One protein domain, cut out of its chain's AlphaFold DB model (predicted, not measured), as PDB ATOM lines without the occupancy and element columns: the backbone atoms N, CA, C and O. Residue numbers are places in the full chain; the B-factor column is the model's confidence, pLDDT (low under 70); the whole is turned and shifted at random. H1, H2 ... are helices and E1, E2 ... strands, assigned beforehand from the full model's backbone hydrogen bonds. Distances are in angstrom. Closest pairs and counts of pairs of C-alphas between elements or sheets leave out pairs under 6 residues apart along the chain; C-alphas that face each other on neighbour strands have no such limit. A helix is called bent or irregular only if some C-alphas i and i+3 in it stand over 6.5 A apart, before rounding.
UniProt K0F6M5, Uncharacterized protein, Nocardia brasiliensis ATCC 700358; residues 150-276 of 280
ATOM      1  N   ASP A 150      -6.684 -27.602 -57.227       94.78
ATOM      2  CA  ASP A 150      -5.614 -26.971 -56.450       94.78
ATOM      3  C   ASP A 150      -6.011 -26.797 -54.970       94.78
ATOM      4  O   ASP A 150      -5.326 -27.271 -54.070       94.78
ATOM      5  N   ARG A 151      -7.211 -26.258 -54.707       95.31
ATOM      6  CA  ARG A 151      -7.725 -26.097 -53.332       95.31
ATOM      7  C   ARG A 151      -8.026 -27.427 -52.647       95.31
ATOM      8  O   ARG A 151      -7.838 -27.553 -51.444       95.31
ATOM      9  N   ILE A 152      -8.505 -28.419 -53.396       98.46
ATOM     10  CA  ILE A 152      -8.764 -29.758 -52.859       98.46
ATOM     11  C   ILE A 152      -7.456 -30.407 -52.397       98.46
ATOM     12  O   ILE A 152      -7.457 -31.059 -51.356       98.46
ATOM     13  N   LEU A 153      -6.348 -30.212 -53.122       98.18
ATOM     14  CA  LEU A 153      -5.033 -30.718 -52.715       98.18
ATOM     15  C   LEU A 153      -4.565 -30.108 -51.386       98.18
ATOM     16  O   LEU A 153      -4.030 -30.841 -50.555       98.18
ATOM     17  N   ASP A 154      -4.832 -28.820 -51.147       97.87
ATOM     18  CA  ASP A 154      -4.540 -28.155 -49.866       97.87
ATOM     19  C   ASP A 154      -5.399 -28.682 -48.699       97.87
ATOM     20  O   ASP A 154      -4.993 -28.629 -47.536       97.87
ATOM     21  N   GLU A 155      -6.591 -29.203 -48.996       98.01
ATOM     22  CA  GLU A 155      -7.537 -29.752 -48.017       98.01
ATOM     23  C   GLU A 155      -7.384 -31.273 -47.798       98.01
ATOM     24  O   GLU A 155      -8.146 -31.858 -47.017       98.01
ATOM     25  N   LEU A 156      -6.414 -31.916 -48.463       98.25
ATOM     26  CA  LEU A 156      -6.214 -33.365 -48.452       98.25
ATOM     27  C   LEU A 156      -5.070 -33.789 -47.519       98.25
ATOM     28  O   LEU A 156      -3.934 -33.321 -47.614       98.25
ATOM     29  N   ALA A 157      -5.329 -34.765 -46.652       98.04
ATOM     30  CA  ALA A 157      -4.274 -35.410 -45.880       98.04
ATOM     31  C   ALA A 157      -3.473 -36.408 -46.747       98.04
ATOM     32  O   ALA A 157      -4.041 -37.094 -47.600       98.04
ATOM     33  N   PRO A 158      -2.174 -36.634 -46.469       98.23
ATOM     34  CA  PRO A 158      -1.392 -37.640 -47.193       98.23
ATOM     35  C   PRO A 158      -1.987 -39.059 -47.150       98.23
ATOM     36  O   PRO A 158      -1.854 -39.815 -48.109       98.23
ATOM     37  N   ASP A 159      -2.650 -39.431 -46.051       98.67
ATOM     38  CA  ASP A 159      -3.341 -40.722 -45.922       98.67
ATOM     39  C   ASP A 159      -4.646 -40.776 -46.739       98.67
ATOM     40  O   ASP A 159      -4.986 -41.822 -47.286       98.67
ATOM     41  N   GLU A 160      -5.342 -39.650 -46.909       98.75
ATOM     42  CA  GLU A 160      -6.515 -39.556 -47.788       98.75
ATOM     43  C   GLU A 160      -6.112 -39.716 -49.260       98.75
ATOM     44  O   GLU A 160      -6.777 -40.433 -50.008       98.75
ATOM     45  N   ALA A 161      -4.964 -39.161 -49.665       98.49
ATOM     46  CA  ALA A 161      -4.395 -39.394 -50.993       98.49
ATOM     47  C   ALA A 161      -4.083 -40.883 -51.246       98.49
ATOM     48  O   ALA A 161      -4.294 -41.385 -52.352       98.49
ATOM     49  N   ARG A 162      -3.632 -41.626 -50.220       97.95
ATOM     50  CA  ARG A 162      -3.438 -43.087 -50.324       97.95
ATOM     51  C   ARG A 162      -4.753 -43.813 -50.560       97.95
ATOM     52  O   ARG A 162      -4.793 -44.702 -51.408       97.95
ATOM     53  N   ILE A 163      -5.807 -43.425 -49.840       98.74
ATOM     54  CA  ILE A 163      -7.155 -43.979 -50.019       98.74
ATOM     55  C   ILE A 163      -7.636 -43.741 -51.453       98.74
ATOM     56  O   ILE A 163      -8.037 -44.694 -52.119       98.74
ATOM     57  N   LEU A 164      -7.536 -42.508 -51.953       98.66
ATOM     58  CA  LEU A 164      -7.947 -42.167 -53.317       98.66
ATOM     59  C   LEU A 164      -7.172 -42.964 -54.370       98.66
ATOM     60  O   LEU A 164      -7.787 -43.577 -55.241       98.66
ATOM     61  N   ARG A 165      -5.840 -43.042 -54.253       97.62
ATOM     62  CA  ARG A 165      -5.009 -43.864 -55.147       97.62
ATOM     63  C   ARG A 165      -5.428 -45.333 -55.110       97.62
ATOM     64  O   ARG A 165      -5.571 -45.950 -56.161       97.62
ATOM     65  N   PHE A 166      -5.630 -45.897 -53.918       97.81
ATOM     66  CA  PHE A 166      -6.080 -47.279 -53.763       97.81
ATOM     67  C   PHE A 166      -7.431 -47.506 -54.455       97.81
ATOM     68  O   PHE A 166      -7.568 -48.467 -55.213       97.81
ATOM     69  N   MET A 167      -8.403 -46.618 -54.242       97.93
ATOM     70  CA  MET A 167      -9.726 -46.716 -54.862       97.93
ATOM     71  C   MET A 167      -9.667 -46.562 -56.383       97.93
ATOM     72  O   MET A 167     -10.304 -47.341 -57.087       97.93
ATOM     73  N   ALA A 168      -8.861 -45.632 -56.900       97.60
ATOM     74  CA  ALA A 168      -8.693 -45.438 -58.338       97.60
ATOM     75  C   ALA A 168      -8.081 -46.673 -59.026       97.60
ATOM     76  O   ALA A 168      -8.463 -47.007 -60.140       97.60
ATOM     77  N   GLN A 169      -7.177 -47.389 -58.347       96.43
ATOM     78  CA  GLN A 169      -6.548 -48.604 -58.882       96.43
ATOM     79  C   GLN A 169      -7.408 -49.865 -58.741       96.43
ATOM     80  O   GLN A 169      -7.291 -50.784 -59.544       96.43
ATOM     81  N   ASN A 170      -8.241 -49.948 -57.701       95.74
ATOM     82  CA  ASN A 170      -8.956 -51.181 -57.353       95.74
ATOM     83  C   ASN A 170     -10.467 -51.116 -57.613       95.74
ATOM     84  O   ASN A 170     -11.164 -52.116 -57.391       95.74
ATOM     85  N   GLY A 171     -10.965 -49.961 -58.062       95.62
ATOM     86  CA  GLY A 171     -12.370 -49.698 -58.339       95.62
ATOM     87  C   GLY A 171     -13.244 -49.649 -57.077       95.62
ATOM     88  O   GLY A 171     -12.736 -49.437 -55.970       95.62
ATOM     89  N   PRO A 172     -14.565 -49.865 -57.225       97.40
ATOM     90  CA  PRO A 172     -15.520 -49.907 -56.120       97.40
ATOM     91  C   PRO A 172     -15.117 -50.874 -55.000       97.40
ATOM     92  O   PRO A 172     -14.729 -52.020 -55.246       97.40
ATOM     93  N   GLN A 173     -15.265 -50.426 -53.756       97.74
ATOM     94  CA  GLN A 173     -14.862 -51.165 -52.559       97.74
ATOM     95  C   GLN A 173     -16.072 -51.589 -51.722       97.74
ATOM     96  O   GLN A 173     -17.079 -50.879 -51.707       97.74
ATOM     97  N   PRO A 174     -16.017 -52.736 -51.022       97.95
ATOM     98  CA  PRO A 174     -17.124 -53.185 -50.188       97.95
ATOM     99  C   PRO A 174     -17.336 -52.232 -49.002       97.95
ATOM    100  O   PRO A 174     -16.390 -51.823 -48.323       97.95
ATOM    101  N   SER A 175     -18.600 -51.906 -48.745       97.71
ATOM    102  CA  SER A 175     -19.048 -51.191 -47.551       97.71
ATOM    103  C   SER A 175     -20.280 -51.891 -46.978       97.71
ATOM    104  O   SER A 175     -21.082 -52.443 -47.735       97.71
ATOM    105  N   VAL A 176     -20.438 -51.919 -45.659       97.76
ATOM    106  CA  VAL A 176     -21.598 -52.544 -45.017       97.76
ATOM    107  C   VAL A 176     -22.208 -51.657 -43.945       97.76
ATOM    108  O   VAL A 176     -21.511 -51.023 -43.155       97.76
ATOM    109  N   ASP A 177     -23.533 -51.695 -43.872       96.94
ATOM    110  CA  ASP A 177     -24.284 -51.160 -42.746       96.94
ATOM    111  C   ASP A 177     -24.782 -52.310 -41.877       96.94
ATOM    112  O   ASP A 177     -25.357 -53.286 -42.372       96.94
ATOM    113  N   VAL A 178     -24.633 -52.163 -40.566       96.80
ATOM    114  CA  VAL A 178     -25.196 -53.086 -39.582       96.80
ATOM    115  C   VAL A 178     -26.437 -52.465 -38.965       96.80
ATOM    116  O   VAL A 178     -26.413 -51.355 -38.423       96.80
ATOM    117  N   ARG A 179     -27.544 -53.205 -39.031       95.19
ATOM    118  CA  ARG A 179     -28.846 -52.784 -38.519       95.19
ATOM    119  C   ARG A 179     -29.400 -53.775 -37.507       95.19
ATOM    120  O   ARG A 179     -29.152 -54.980 -37.601       95.19
ATOM    121  N   THR A 180     -30.225 -53.281 -36.588       93.00
ATOM    122  CA  THR A 180     -31.036 -54.168 -35.750       93.00
ATOM    123  C   THR A 180     -32.083 -54.877 -36.596       93.00
ATOM    124  O   THR A 180     -32.593 -54.337 -37.584       93.00
ATOM    125  N   ASN A 181     -32.410 -56.104 -36.206       86.53
ATOM    126  CA  ASN A 181     -33.479 -56.869 -36.822       86.53
ATOM    127  C   ASN A 181     -34.641 -56.985 -35.841       86.53
ATOM    128  O   ASN A 181     -34.496 -57.504 -34.734       86.53
ATOM    129  N   ARG A 182     -35.798 -56.478 -36.254       83.50
ATOM    130  CA  ARG A 182     -37.058 -56.579 -35.516       83.50
ATOM    131  C   ARG A 182     -38.056 -57.360 -36.375       83.50
ATOM    132  O   ARG A 182     -37.914 -57.353 -37.601       83.50
ATOM    133  N   PRO A 183     -39.043 -58.049 -35.773       78.07
ATOM    134  CA  PRO A 183     -40.066 -58.765 -36.530       78.07
ATOM    135  C   PRO A 183     -40.681 -57.872 -37.619       78.07
ATOM    136  O   PRO A 183     -40.990 -56.711 -37.364       78.07
ATOM    137  N   LEU A 184     -40.819 -58.413 -38.834       75.48
ATOM    138  CA  LEU A 184     -41.305 -57.711 -40.037       75.48
ATOM    139  C   LEU A 184     -40.420 -56.548 -40.537       75.48
ATOM    140  O   LEU A 184     -40.814 -55.830 -41.450       75.48
ATOM    141  N   GLY A 185     -39.232 -56.333 -39.965       71.68
ATOM    142  CA  GLY A 185     -38.328 -55.235 -40.333       71.68
ATOM    143  C   GLY A 185     -38.791 -53.842 -39.879       71.68
ATOM    144  O   GLY A 185     -38.050 -52.871 -40.043       71.68
ATOM    145  N   ILE A 186     -39.976 -53.732 -39.273       79.65
ATOM    146  CA  ILE A 186     -40.540 -52.465 -38.804       79.65
ATOM    147  C   ILE A 186     -39.750 -51.992 -37.581       79.65
ATOM    148  O   ILE A 186     -39.586 -52.711 -36.593       79.65
ATOM    149  N   GLY A 187     -39.225 -50.770 -37.664       82.03
ATOM    150  CA  GLY A 187     -38.379 -50.193 -36.623       82.03
ATOM    151  C   GLY A 187     -36.945 -50.732 -36.599       82.03
ATOM    152  O   GLY A 187     -36.263 -50.534 -35.603       82.03
ATOM    153  N   SER A 188     -36.466 -51.408 -37.650       86.38
ATOM    154  CA  SER A 188     -35.027 -51.674 -37.797       86.38
ATOM    155  C   SER A 188     -34.255 -50.353 -37.763       86.38
ATOM    156  O   SER A 188     -34.540 -49.456 -38.559       86.38
ATOM    157  N   GLU A 189     -33.259 -50.236 -36.888       92.47
ATOM    158  CA  GLU A 189     -32.434 -49.032 -36.749       92.47
ATOM    159  C   GLU A 189     -31.000 -49.281 -37.220       92.47
ATOM    160  O   GLU A 189     -30.502 -50.409 -37.169       92.47
ATOM    161  N   LEU A 190     -30.342 -48.229 -37.709       94.03
ATOM    162  CA  LEU A 190     -28.929 -48.288 -38.069       94.03
ATOM    163  C   LEU A 190     -28.096 -48.288 -36.786       94.03
ATOM    164  O   LEU A 190     -28.166 -47.343 -36.005       94.03
ATOM    165  N   VAL A 191     -27.306 -49.338 -36.576       94.63
ATOM    166  CA  VAL A 191     -26.402 -49.444 -35.421       94.63
ATOM    167  C   VAL A 191     -25.064 -48.809 -35.751       94.63
ATOM    168  O   VAL A 191     -24.517 -48.059 -34.941       94.63
ATOM    169  N   GLN A 192     -24.559 -49.106 -36.946       93.99
ATOM    170  CA  GLN A 192     -23.358 -48.506 -37.500       93.99
ATOM    171  C   GLN A 192     -23.413 -48.599 -39.024       93.99
ATOM    172  O   GLN A 192     -23.775 -49.646 -39.559       93.99
ATOM    173  N   GLY A 193     -23.103 -47.494 -39.698       93.54
ATOM    174  CA  GLY A 193     -23.088 -47.409 -41.155       93.54
ATOM    175  C   GLY A 193     -21.688 -47.193 -41.707       93.54
ATOM    176  O   GLY A 193     -20.774 -46.827 -40.959       93.54
ATOM    177  N   ASP A 194     -21.563 -47.410 -43.011       94.20
ATOM    178  CA  ASP A 194     -20.376 -47.135 -43.820       94.20
ATOM    179  C   ASP A 194     -19.114 -47.860 -43.321       94.20
ATOM    180  O   ASP A 194     -18.002 -47.327 -43.363       94.20
ATOM    181  N   LEU A 195     -19.280 -49.087 -42.814       95.83
ATOM    182  CA  LEU A 195     -18.158 -49.915 -42.385       95.83
ATOM    183  C   LEU A 195     -17.407 -50.430 -43.605       95.83
ATOM    184  O   LEU A 195     -17.975 -51.108 -44.458       95.83
ATOM    185  N   THR A 196     -16.111 -50.157 -43.661       96.30
ATOM    186  CA  THR A 196     -15.245 -50.558 -44.764       96.30
ATOM    187  C   THR A 196     -13.825 -50.790 -44.260       96.30
ATOM    188  O   THR A 196     -13.452 -50.257 -43.219       96.30
ATOM    189  N   SER A 197     -13.043 -51.574 -45.002       94.98
ATOM    190  CA  SER A 197     -11.618 -51.829 -44.740       94.98
ATOM    191  C   SER A 197     -10.685 -51.005 -45.632       94.98
ATOM    192  O   SER A 197      -9.494 -51.297 -45.735       94.98
ATOM    193  N   VAL A 198     -11.234 -50.037 -46.373       97.33
ATOM    194  CA  VAL A 198     -10.485 -49.269 -47.374       97.33
ATOM    195  C   VAL A 198      -9.289 -48.522 -46.779       97.33
ATOM    196  O   VAL A 198      -8.211 -48.632 -47.363       97.33
ATOM    197  N   PRO A 199      -9.402 -47.802 -45.645       97.36
ATOM    198  CA  PRO A 199      -8.247 -47.145 -45.033       97.36
ATOM    199  C   PRO A 199      -7.122 -48.129 -44.680       97.36
ATOM    200  O   PRO A 199      -5.952 -47.877 -44.975       97.36
ATOM    201  N   GLU A 200      -7.461 -49.284 -44.114       94.80
ATOM    202  CA  GLU A 200      -6.506 -50.331 -43.756       94.80
ATOM    203  C   GLU A 200      -5.829 -50.916 -45.002       94.80
ATOM    204  O   GLU A 200      -4.608 -51.060 -45.035       94.80
ATOM    205  N   GLN A 201      -6.600 -51.192 -46.057       95.80
ATOM    206  CA  GLN A 201      -6.090 -51.718 -47.329       95.80
ATOM    207  C   GLN A 201      -5.244 -50.699 -48.100       95.80
ATOM    208  O   GLN A 201      -4.280 -51.076 -48.765       95.80
ATOM    209  N   ALA A 202      -5.561 -49.409 -47.981       97.17
ATOM    210  CA  ALA A 202      -4.767 -48.318 -48.537       97.17
ATOM    211  C   ALA A 202      -3.453 -48.081 -47.767       97.17
ATOM    212  O   ALA A 202      -2.608 -47.300 -48.213       97.17
ATOM    213  N   GLY A 203      -3.264 -48.737 -46.615       96.64
ATOM    214  CA  GLY A 203      -2.068 -48.601 -45.792       96.64
ATOM    215  C   GLY A 203      -1.928 -47.203 -45.189       96.64
ATOM    216  O   GLY A 203      -0.843 -46.613 -45.249       96.64
ATOM    217  N   VAL A 204      -3.015 -46.639 -44.651       97.81
ATOM    218  CA  VAL A 204      -2.959 -45.358 -43.923       97.81
ATOM    219  C   VAL A 204      -2.009 -45.447 -42.723       97.81
ATOM    220  O   VAL A 204      -1.913 -46.486 -42.068       97.81
ATOM    221  N   ARG A 205      -1.284 -44.363 -42.425       97.66
ATOM    222  CA  ARG A 205      -0.375 -44.294 -41.268       97.66
ATOM    223  C   ARG A 205      -1.129 -44.193 -39.946       97.66
ATOM    224  O   ARG A 205      -0.644 -44.721 -38.949       97.66
ATOM    225  N   TYR A 206      -2.281 -43.524 -39.942       97.11
ATOM    226  CA  TYR A 206      -3.081 -43.272 -38.741       97.11
ATOM    227  C   TYR A 206      -4.461 -43.943 -38.849       97.11
ATOM    228  O   TYR A 206      -5.438 -43.296 -39.238       97.11
ATOM    229  N   PRO A 207      -4.575 -45.251 -38.546       93.50
ATOM    230  CA  PRO A 207      -5.837 -45.989 -38.677       93.50
ATOM    231  C   PRO A 207      -6.936 -45.484 -37.727       93.50
ATOM    232  O   PRO A 207      -8.122 -45.586 -38.037       93.50
ATOM    233  N   ASP A 208      -6.562 -44.858 -36.611       94.78
ATOM    234  CA  ASP A 208      -7.460 -44.165 -35.679       94.78
ATOM    235  C   ASP A 208      -8.196 -42.973 -36.324       94.78
ATOM    236  O   ASP A 208      -9.269 -42.578 -35.864       94.78
ATOM    237  N   ARG A 209      -7.663 -42.435 -37.429       95.90
ATOM    238  CA  ARG A 209      -8.241 -41.321 -38.199       95.90
ATOM    239  C   ARG A 209      -8.998 -41.768 -39.451       95.90
ATOM    240  O   ARG A 209      -9.480 -40.920 -40.200       95.90
ATOM    241  N   SER A 210      -9.162 -43.077 -39.647       94.58
ATOM    242  CA  SER A 210      -9.883 -43.689 -40.776       94.58
ATOM    243  C   SER A 210     -11.235 -43.031 -41.059       94.58
ATOM    244  O   SER A 210     -11.524 -42.650 -42.193       94.58
ATOM    245  N   ARG A 211     -12.065 -42.848 -40.028       94.15
ATOM    246  CA  ARG A 211     -13.402 -42.270 -40.193       94.15
ATOM    247  C   ARG A 211     -13.379 -40.779 -40.564       94.15
ATOM    248  O   ARG A 211     -14.059 -40.432 -41.527       94.15
ATOM    249  N   PRO A 212     -12.617 -39.900 -39.880       97.42
ATOM    250  CA  PRO A 212     -12.385 -38.535 -40.353       97.42
ATOM    251  C   PRO A 212     -11.912 -38.449 -41.809       97.42
ATOM    252  O   PRO A 212     -12.442 -37.622 -42.546       97.42
ATOM    253  N   TYR A 213     -11.004 -39.333 -42.243       98.43
ATOM    254  CA  TYR A 213     -10.526 -39.359 -43.628       98.43
ATOM    255  C   TYR A 213     -11.652 -39.613 -44.630       98.43
ATOM    256  O   TYR A 213     -11.826 -38.860 -45.585       98.43
ATOM    257  N   LEU A 214     -12.478 -40.634 -44.387       98.06
ATOM    258  CA  LEU A 214     -13.613 -40.934 -45.265       98.06
ATOM    259  C   LEU A 214     -14.656 -39.807 -45.276       98.06
ATOM    260  O   LEU A 214     -15.208 -39.497 -46.330       98.06
ATOM    261  N   ILE A 215     -14.898 -39.166 -44.129       97.67
ATOM    262  CA  ILE A 215     -15.816 -38.022 -44.029       97.67
ATOM    263  C   ILE A 215     -15.284 -36.828 -44.830       97.67
ATOM    264  O   ILE A 215     -16.061 -36.194 -45.542       97.67
ATOM    265  N   ASN A 216     -13.987 -36.519 -44.747       98.55
ATOM    266  CA  ASN A 216     -13.398 -35.416 -45.503       98.55
ATOM    267  C   ASN A 216     -13.447 -35.681 -47.012       98.55
ATOM    268  O   ASN A 216     -13.892 -34.822 -47.766       98.55
ATOM    269  N   LEU A 217     -13.089 -36.893 -47.447       98.82
ATOM    270  CA  LEU A 217     -13.174 -37.289 -48.856       98.82
ATOM    271  C   LEU A 217     -14.604 -37.185 -49.408       98.82
ATOM    272  O   LEU A 217     -14.802 -36.714 -50.531       98.82
ATOM    273  N   ASN A 218     -15.605 -37.565 -48.610       98.27
ATOM    274  CA  ASN A 218     -17.006 -37.402 -48.983       98.27
ATOM    275  C   ASN A 218     -17.429 -35.920 -49.003       98.27
ATOM    276  O   ASN A 218     -18.096 -35.496 -49.944       98.27
ATOM    277  N   ARG A 219     -16.990 -35.111 -48.025       97.92
ATOM    278  CA  ARG A 219     -17.224 -33.652 -47.976       97.92
ATOM    279  C   ARG A 219     -16.650 -32.937 -49.199       97.92
ATOM    280  O   ARG A 219     -17.288 -32.028 -49.718       97.92
ATOM    281  N   LEU A 220     -15.464 -33.344 -49.648       98.50
ATOM    282  CA  LEU A 220     -14.805 -32.824 -50.849       98.50
ATOM    283  C   LEU A 220     -15.473 -33.307 -52.148       98.50
ATOM    284  O   LEU A 220     -15.068 -32.899 -53.232       98.50
ATOM    285  N   GLY A 221     -16.489 -34.172 -52.056       98.30
ATOM    286  CA  GLY A 221     -17.213 -34.701 -53.207       98.30
ATOM    287  C   GLY A 221     -16.407 -35.705 -54.027       98.30
ATOM    288  O   GLY A 221     -16.741 -35.926 -55.187       98.30
ATOM    289  N   LEU A 222     -15.357 -36.308 -53.456       98.78
ATOM    290  CA  LEU A 222     -14.476 -37.252 -54.155       98.78
ATOM    291  C   LEU A 222     -14.950 -38.704 -54.018       98.78
ATOM    292  O   LEU A 222     -14.658 -39.535 -54.876       98.78
ATOM    293  N   THR A 223     -15.686 -39.018 -52.950       98.64
ATOM    294  CA  THR A 223     -16.213 -40.362 -52.687       98.64
ATOM    295  C   THR A 223     -17.701 -40.350 -52.363       98.64
ATOM    296  O   THR A 223     -18.238 -39.381 -51.822       98.64
ATOM    297  N   LEU A 224     -18.373 -41.462 -52.658       97.96
ATOM    298  CA  LEU A 224     -19.773 -41.690 -52.309       97.96
ATOM    299  C   LEU A 224     -20.013 -43.136 -51.862       97.96
ATOM    300  O   LEU A 224     -19.279 -44.053 -52.239       97.96
ATOM    301  N   ILE A 225     -21.078 -43.337 -51.092       97.57
ATOM    302  CA  ILE A 225     -21.596 -44.663 -50.760       97.57
ATOM    303  C   ILE A 225     -22.805 -44.937 -51.657       97.57
ATOM    304  O   ILE A 225     -23.764 -44.170 -51.658       97.57
ATOM    305  N   SER A 226     -22.747 -46.021 -52.428       96.99
ATOM    306  CA  SER A 226     -23.818 -46.485 -53.313       96.99
ATOM    307  C   SER A 226     -24.474 -47.747 -52.756       96.99
ATOM    308  O   SER A 226     -23.799 -48.607 -52.185       96.99
ATOM    309  N   ASP A 227     -25.782 -47.887 -52.967       96.23
ATOM    310  CA  ASP A 227     -26.534 -49.101 -52.628       96.23
ATOM    311  C   ASP A 227     -26.250 -50.269 -53.591       96.23
ATOM    312  O   ASP A 227     -26.649 -51.398 -53.315       96.23
ATOM    313  N   ASP A 228     -25.540 -50.025 -54.701       96.30
ATOM    314  CA  ASP A 228     -25.125 -51.065 -55.646       96.30
ATOM    315  C   ASP A 228     -23.912 -51.846 -55.102       96.30
ATOM    316  O   ASP A 228     -22.820 -51.269 -54.989       96.30
ATOM    317  N   PRO A 229     -24.055 -53.131 -54.728       95.66
ATOM    318  CA  PRO A 229     -22.987 -53.889 -54.094       95.66
ATOM    319  C   PRO A 229     -21.885 -54.295 -55.083       95.66
ATOM    320  O   PRO A 229     -22.084 -54.387 -56.290       95.66
ATOM    321  N   VAL A 230     -20.701 -54.602 -54.552       95.98
ATOM    322  CA  VAL A 230     -19.619 -55.231 -55.330       95.98
ATOM    323  C   VAL A 230     -19.795 -56.755 -55.394       95.98
ATOM    324  O   VAL A 230     -20.737 -57.318 -54.835       95.98
ATOM    325  N   VAL A 231     -18.873 -57.463 -56.055       94.86
ATOM    326  CA  VAL A 231     -18.886 -58.935 -56.084       94.86
ATOM    327  C   VAL A 231     -18.880 -59.526 -54.667       94.86
ATOM    328  O   VAL A 231     -18.090 -59.123 -53.812       94.86
ATOM    329  N   LEU A 232     -19.755 -60.510 -54.429       92.82
ATOM    330  CA  LEU A 232     -20.046 -61.053 -53.095       92.82
ATOM    331  C   LEU A 232     -18.795 -61.533 -52.337       92.82
ATOM    332  O   LEU A 232     -18.694 -61.338 -51.128       92.82
ATOM    333  N   SER A 233     -17.813 -62.100 -53.043       93.76
ATOM    334  CA  SER A 233     -16.564 -62.596 -52.449       93.76
ATOM    335  C   SER A 233     -15.755 -61.517 -51.722       93.76
ATOM    336  O   SER A 233     -15.067 -61.834 -50.755       93.76
ATOM    337  N   ARG A 234     -15.870 -60.240 -52.119       92.13
ATOM    338  CA  ARG A 234     -15.171 -59.125 -51.455       92.13
ATOM    339  C   ARG A 234     -15.741 -58.798 -50.073       92.13
ATOM    340  O   ARG A 234     -15.012 -58.277 -49.237       92.13
ATOM    341  N   TYR A 235     -17.002 -59.139 -49.804       96.45
ATOM    342  CA  TYR A 235     -17.606 -58.932 -48.484       96.45
ATOM    343  C   TYR A 235     -17.192 -59.991 -47.470       96.45
ATOM    344  O   TYR A 235     -17.193 -59.700 -46.282       96.45
ATOM    345  N   MET A 236     -16.788 -61.186 -47.914       93.08
ATOM    346  CA  MET A 236     -16.428 -62.285 -47.010       93.08
ATOM    347  C   MET A 236     -15.317 -61.897 -46.030       93.08
ATOM    348  O   MET A 236     -15.370 -62.286 -44.871       93.08
ATOM    349  N   VAL A 237     -14.338 -61.109 -46.486       89.59
ATOM    350  CA  VAL A 237     -13.249 -60.610 -45.632       89.59
ATOM    351  C   VAL A 237     -13.723 -59.456 -44.750       89.59
ATOM    352  O   VAL A 237     -13.341 -59.391 -43.590       89.59
ATOM    353  N   LEU A 238     -14.563 -58.559 -45.273       94.19
ATOM    354  CA  LEU A 238     -15.065 -57.404 -44.525       94.19
ATOM    355  C   LEU A 238     -16.011 -57.818 -43.388       94.19
ATOM    356  O   LEU A 238     -15.918 -57.286 -42.288       94.19
ATOM    357  N   GLU A 239     -16.907 -58.774 -43.637       94.04
ATOM    358  CA  GLU A 239     -17.939 -59.201 -42.684       94.04
ATOM    359  C   GLU A 239     -17.366 -59.906 -41.445       94.04
ATOM    360  O   GLU A 239     -18.019 -59.910 -40.404       94.04
ATOM    361  N   VAL A 240     -16.140 -60.436 -41.534       92.13
ATOM    362  CA  VAL A 240     -15.410 -61.057 -40.413       92.13
ATOM    363  C   VAL A 240     -14.436 -60.097 -39.721       92.13
ATOM    364  O   VAL A 240     -13.675 -60.509 -38.849       92.13
ATOM    365  N   GLN A 241     -14.412 -58.814 -40.103       92.56
ATOM    366  CA  GLN A 241     -13.532 -57.843 -39.451       92.56
ATOM    367  C   GLN A 241     -14.018 -57.513 -38.031       92.56
ATOM    368  O   GLN A 241     -15.226 -57.347 -37.825       92.56
ATOM    369  N   PRO A 242     -13.100 -57.257 -37.074       92.47
ATOM    370  CA  PRO A 242     -13.458 -56.948 -35.686       92.47
ATOM    371  C   PRO A 242     -14.444 -55.783 -35.531       92.47
ATOM    372  O   PRO A 242     -15.298 -55.793 -34.644       92.47
ATOM    373  N   VAL A 243     -14.362 -54.772 -36.405       91.30
ATOM    374  CA  VAL A 243     -15.275 -53.618 -36.389       91.30
ATOM    375  C   VAL A 243     -16.712 -54.005 -36.760       91.30
ATOM    376  O   VAL A 243     -17.661 -53.494 -36.162       91.30
ATOM    377  N   VAL A 244     -16.886 -54.944 -37.698       95.26
ATOM    378  CA  VAL A 244     -18.203 -55.448 -38.105       95.26
ATOM    379  C   VAL A 244     -18.751 -56.381 -37.033       95.26
ATOM    380  O   VAL A 244     -19.898 -56.220 -36.624       95.26
ATOM    381  N   GLU A 245     -17.930 -57.277 -36.486       94.67
ATOM    382  CA  GLU A 245     -18.326 -58.154 -35.379       94.67
ATOM    383  C   GLU A 245     -18.783 -57.365 -34.142       94.67
ATOM    384  O   GLU A 245     -19.815 -57.680 -33.537       94.67
ATOM    385  N   ALA A 246     -18.071 -56.288 -33.790       94.70
ATOM    386  CA  ALA A 246     -18.455 -55.399 -32.697       94.70
ATOM    387  C   ALA A 246     -19.816 -54.728 -32.952       94.70
ATOM    388  O   ALA A 246     -20.660 -54.668 -32.049       94.70
ATOM    389  N   ALA A 247     -20.063 -54.273 -34.183       94.99
ATOM    390  CA  ALA A 247     -21.343 -53.695 -34.576       94.99
ATOM    391  C   ALA A 247     -22.479 -54.734 -34.552       94.99
ATOM    392  O   ALA A 247     -23.566 -54.443 -34.044       94.99
ATOM    393  N   LEU A 248     -22.231 -55.961 -35.025       94.40
ATOM    394  CA  LEU A 248     -23.189 -57.072 -34.986       94.40
ATOM    395  C   LEU A 248     -23.562 -57.436 -33.546       94.40
ATOM    396  O   LEU A 248     -24.743 -57.584 -33.232       94.40
ATOM    397  N   LYS A 249     -22.577 -57.502 -32.642       94.01
ATOM    398  CA  LYS A 249     -22.811 -57.755 -31.214       94.01
ATOM    399  C   LYS A 249     -23.646 -56.647 -30.569       94.01
ATOM    400  O   LYS A 249     -24.556 -56.943 -29.797       94.01
ATOM    401  N   LYS A 250     -23.377 -55.380 -30.904       94.04
ATOM    402  CA  LYS A 250     -24.149 -54.221 -30.419       94.04
ATOM    403  C   LYS A 250     -25.594 -54.223 -30.930       94.04
ATOM    404  O   LYS A 250     -26.489 -53.767 -30.226       94.04
ATOM    405  N   ALA A 251     -25.828 -54.753 -32.129       91.08
ATOM    406  CA  ALA A 251     -27.149 -54.838 -32.744       91.08
ATOM    407  C   ALA A 251     -28.072 -55.901 -32.115       91.08
ATOM    408  O   ALA A 251     -29.280 -55.893 -32.362       91.08
ATOM    409  N   GLY A 252     -27.532 -56.789 -31.276       89.39
ATOM    410  CA  GLY A 252     -28.311 -57.755 -30.509       89.39
ATOM    411  C   GLY A 252     -28.677 -59.003 -31.311       89.39
ATOM    412  O   GLY A 252     -27.830 -59.624 -31.950       89.39
ATOM    413  N   ARG A 253     -29.937 -59.443 -31.221       87.02
ATOM    414  CA  ARG A 253     -30.354 -60.744 -31.760       87.02
ATOM    415  C   ARG A 253     -30.612 -60.668 -33.269       87.02
ATOM    416  O   ARG A 253     -31.451 -59.892 -33.714       87.02
ATOM    417  N   ALA A 254     -29.950 -61.551 -34.021       86.96
ATOM    418  CA  ALA A 254     -30.118 -61.743 -35.467       86.96
ATOM    419  C   ALA A 254     -29.939 -60.465 -36.321       86.96
ATOM    420  O   ALA A 254     -30.829 -60.161 -37.114       86.96
ATOM    421  N   PRO A 255     -28.831 -59.714 -36.173       92.07
ATOM    422  CA  PRO A 255     -28.616 -58.446 -36.873       92.07
ATOM    423  C   PRO A 255     -28.628 -58.593 -38.399       92.07
ATOM    424  O   PRO A 255     -28.298 -59.646 -38.943       92.07
ATOM    425  N   LYS A 256     -28.995 -57.513 -39.097       92.94
ATOM    426  CA  LYS A 256     -29.033 -57.463 -40.564       92.94
ATOM    427  C   LYS A 256     -27.824 -56.697 -41.091       92.94
ATOM    428  O   LYS A 256     -27.617 -55.547 -40.709       92.94
ATOM    429  N   ILE A 257     -27.094 -57.315 -42.015       94.70
ATOM    430  CA  ILE A 257     -26.047 -56.663 -42.809       94.70
ATOM    431  C   ILE A 257     -26.674 -56.169 -44.115       94.70
ATOM    432  O   ILE A 257     -27.351 -56.930 -44.812       94.70
ATOM    433  N   VAL A 258     -26.469 -54.896 -44.444       95.46
ATOM    434  CA  VAL A 258     -26.828 -54.312 -45.742       95.46
ATOM    435  C   VAL A 258     -25.537 -54.032 -46.496       95.46
ATOM    436  O   VAL A 258     -24.708 -53.249 -46.040       95.46
ATOM    437  N   ARG A 259     -25.359 -54.703 -47.635       97.55
ATOM    438  CA  ARG A 259     -24.177 -54.563 -48.488       97.55
ATOM    439  C   ARG A 259     -24.341 -53.358 -49.404       97.55
ATOM    440  O   ARG A 259     -25.363 -53.232 -50.067       97.55
ATOM    441  N   LYS A 260     -23.316 -52.518 -49.423       97.93
ATOM    442  CA  LYS A 260     -23.181 -51.280 -50.191       97.93
ATOM    443  C   LYS A 260     -21.792 -51.225 -50.817       97.93
ATOM    444  O   LYS A 260     -20.959 -52.108 -50.581       97.93
ATOM    445  N   SER A 261     -21.495 -50.188 -51.581       97.86
ATOM    446  CA  SER A 261     -20.151 -49.958 -52.107       97.86
ATOM    447  C   SER A 261     -19.674 -48.533 -51.865       97.86
ATOM    448  O   SER A 261     -20.430 -47.577 -52.013       97.86
ATOM    449  N   LEU A 262     -18.403 -48.396 -51.500       98.47
ATOM    450  CA  LEU A 262     -17.684 -47.128 -51.473       98.47
ATOM    451  C   LEU A 262     -17.022 -46.919 -52.838       98.47
ATOM    452  O   LEU A 262     -16.271 -47.777 -53.308       98.47
ATOM    453  N   ARG A 263     -17.322 -45.793 -53.485       98.31
ATOM    454  CA  ARG A 263     -16.889 -45.480 -54.853       98.31
ATOM    455  C   ARG A 263     -16.280 -44.092 -54.931       98.31
ATOM    456  O   ARG A 263     -16.568 -43.243 -54.087       98.31
ATOM    457  N   LEU A 264     -15.461 -43.876 -55.954       98.64
ATOM    458  CA  LEU A 264     -15.143 -42.526 -56.399       98.64
ATOM    459  C   LEU A 264     -16.379 -41.943 -57.099       98.64
ATOM    460  O   LEU A 264     -17.143 -42.674 -57.731       98.64
ATOM    461  N   THR A 265     -16.610 -40.645 -56.934       98.54
ATOM    462  CA  THR A 265     -17.536 -39.904 -57.803       98.54
ATOM    463  C   THR A 265     -16.879 -39.702 -59.170       98.54
ATOM    464  O   THR A 265     -15.660 -39.793 -59.277       98.54
ATOM    465  N   GLU A 266     -17.643 -39.344 -60.205       97.38
ATOM    466  CA  GLU A 266     -17.057 -38.959 -61.504       97.38
ATOM    467  C   GLU A 266     -16.039 -37.812 -61.348       97.38
ATOM    468  O   GLU A 266     -14.961 -37.834 -61.940       97.38
ATOM    469  N   PHE A 267     -16.344 -36.851 -60.466       98.28
ATOM    470  CA  PHE A 267     -15.431 -35.768 -60.093       98.28
ATOM    471  C   PHE A 267     -14.169 -36.284 -59.382       98.28
ATOM    472  O   PHE A 267     -13.065 -35.835 -59.668       98.28
ATOM    473  N   GLY A 268     -14.308 -37.265 -58.489       98.43
ATOM    474  CA  GLY A 268     -13.191 -37.914 -57.806       98.43
ATOM    475  C   GLY A 268     -12.315 -38.756 -58.735       98.43
ATOM    476  O   GLY A 268     -11.101 -38.807 -58.545       98.43
ATOM    477  N   GLU A 269     -12.897 -39.392 -59.752       97.49
ATOM    478  CA  GLU A 269     -12.161 -40.121 -60.791       97.49
ATOM    479  C   GLU A 269     -11.358 -39.170 -61.683       97.49
ATOM    480  O   GLU A 269     -10.183 -39.431 -61.952       97.49
ATOM    481  N   ASP A 270     -11.957 -38.052 -62.108       96.22
ATOM    482  CA  ASP A 270     -11.258 -37.022 -62.883       96.22
ATOM    483  C   ASP A 270     -10.156 -36.334 -62.063       96.22
ATOM    484  O   ASP A 270      -9.030 -36.195 -62.548       96.22
ATOM    485  N   PHE A 271     -10.425 -36.015 -60.792       97.94
ATOM    486  CA  PHE A 271      -9.418 -35.517 -59.852       97.94
ATOM    487  C   PHE A 271      -8.236 -36.486 -59.731       97.94
ATOM    488  O   PHE A 271      -7.087 -36.086 -59.904       97.94
ATOM    489  N   CYS A 272      -8.497 -37.776 -59.495       97.45
ATOM    490  CA  CYS A 272      -7.448 -38.792 -59.390       97.45
ATOM    491  C   CYS A 272      -6.609 -38.893 -60.673       97.45
ATOM    492  O   CYS A 272      -5.383 -38.940 -60.593       97.45
ATOM    493  N   ARG A 273      -7.256 -38.909 -61.845       95.04
ATOM    494  CA  ARG A 273      -6.581 -38.981 -63.152       95.04
ATOM    495  C   ARG A 273      -5.721 -37.747 -63.438       95.04
ATOM    496  O   ARG A 273      -4.680 -37.879 -64.072       95.04
ATOM    497  N   THR A 274      -6.156 -36.577 -62.979       95.31
ATOM    498  CA  THR A 274      -5.480 -35.295 -63.222       95.31
ATOM    499  C   THR A 274      -4.333 -35.056 -62.240       95.31
ATOM    500  O   THR A 274      -3.258 -34.611 -62.636       95.31
ATOM    501  N   CYS A 275      -4.542 -35.356 -60.956       96.35
ATOM    502  CA  CYS A 275      -3.636 -34.958 -59.878       96.35
ATOM    503  C   CYS A 275      -2.669 -36.060 -59.426       96.35
ATOM    504  O   CYS A 275      -1.663 -35.747 -58.787       96.35
ATOM    505  N   PHE A 276      -2.934 -37.339 -59.723       95.92
ATOM    506  CA  PHE A 276      -2.085 -38.446 -59.281       95.92
ATOM    507  C   PHE A 276      -1.469 -39.220 -60.442       95.92
ATOM    508  O   PHE A 276      -2.127 -39.598 -61.405       95.92
TER     509      PHE A 276
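AT A GLANCE: This is residues 150 to 276 of the 280 residues of an uncharacterized protein of Nocardia brasiliensis ATCC 700358 (UniProt K0F6M5). A curled, strongly twisted sheet of four antiparallel strands runs along an elongated body, with H5 and H6 over one face and H4 over the other: three layers, helices on both faces of a sheet. H1, H2 and H7 gather at one end of the long axis, while the loop of the hairpin E1 and E2, residues 180 to 189, reaches the other end. The printed part has 127 residues, with seven named helices and four named strands in the order H1 H2 E1 E2 H3 H4 E3 H5 H6 E4 H7; the sheet's order is E2 E1 E4 E3, and the class is mixed, helices and strands. The whole is compact, with a radius of gyration of the C-alphas of 15.4 A, and spans 51 by 27 by 26 A.

IN THESE COORDINATES: The strands are E1, residues 173 to 179, 19.9 A; E2, residues 190 to 195, 11.7 A; E3, residues 223 to 226; and E4, residues 256 to 264, the longest at 25.8 A, from (-29.033, -57.463, -40.564) to (-15.143, -42.526, -56.399). The helices are H1, residues 150 to 154, beginning at C-alpha 150 (-5.614, -26.971, -56.450); H2, residues 158 to 170, 18.5 A; H3, residues 198 to 201; H4, residues 207 to 219, 19.2 A; H5, residues 233 to 239; H6, residues 242 to 251, 14.2 A; and H7, residues 266 to 275, 14.1 A. H4 is irregular: C-alphas 208 and 211 are 7.7 A apart.

HOW THE PARTS SIT: E1 and E4 are inner strands, with N 175 and O 260 at 3.0 A. E2 pairs with E1 through N 176 and O 195 at 2.9 A, and E3 with E4 through N 226 and O 261 at 2.8 A. H6 has a height over the sheet of 8.8 A and runs along the strands, at 7 degrees to E1 on the local plane; its closest C-alpha pair with E2 is Val 191 and Ala 251, 6.1 A. H5, on the same face, is over E1 at a height of 8.6 A. H4, on the opposite face, is over E2 and E3 at a height of 10.5 A. H2 is the hub, touching H3, H4 and H7; its closest C-alphas with H4 are Glu 160 and Tyr 213, 5.8 A. H2 and H7 each only graze the sheet. H1 is near H7. In H1, H2, H6 and H7 every O i to N i+4 pair is within hydrogen-bond range, in H4 7 of 9, in H5 1 of 3, with 2 of 4 O i to N i+3 pairs; H3 is too short for an O i to N i+4 pair.

THE WHOLE: The C-alphas farthest apart, those of Asp 150 and Pro 183, are 50.9 A apart. The printed part has no cut. The links E1 to E2 and E3 to H5 are short but not tight, and the others are tight. The mean pLDDT of the printed part is 95.0, and no printed residue is under 70.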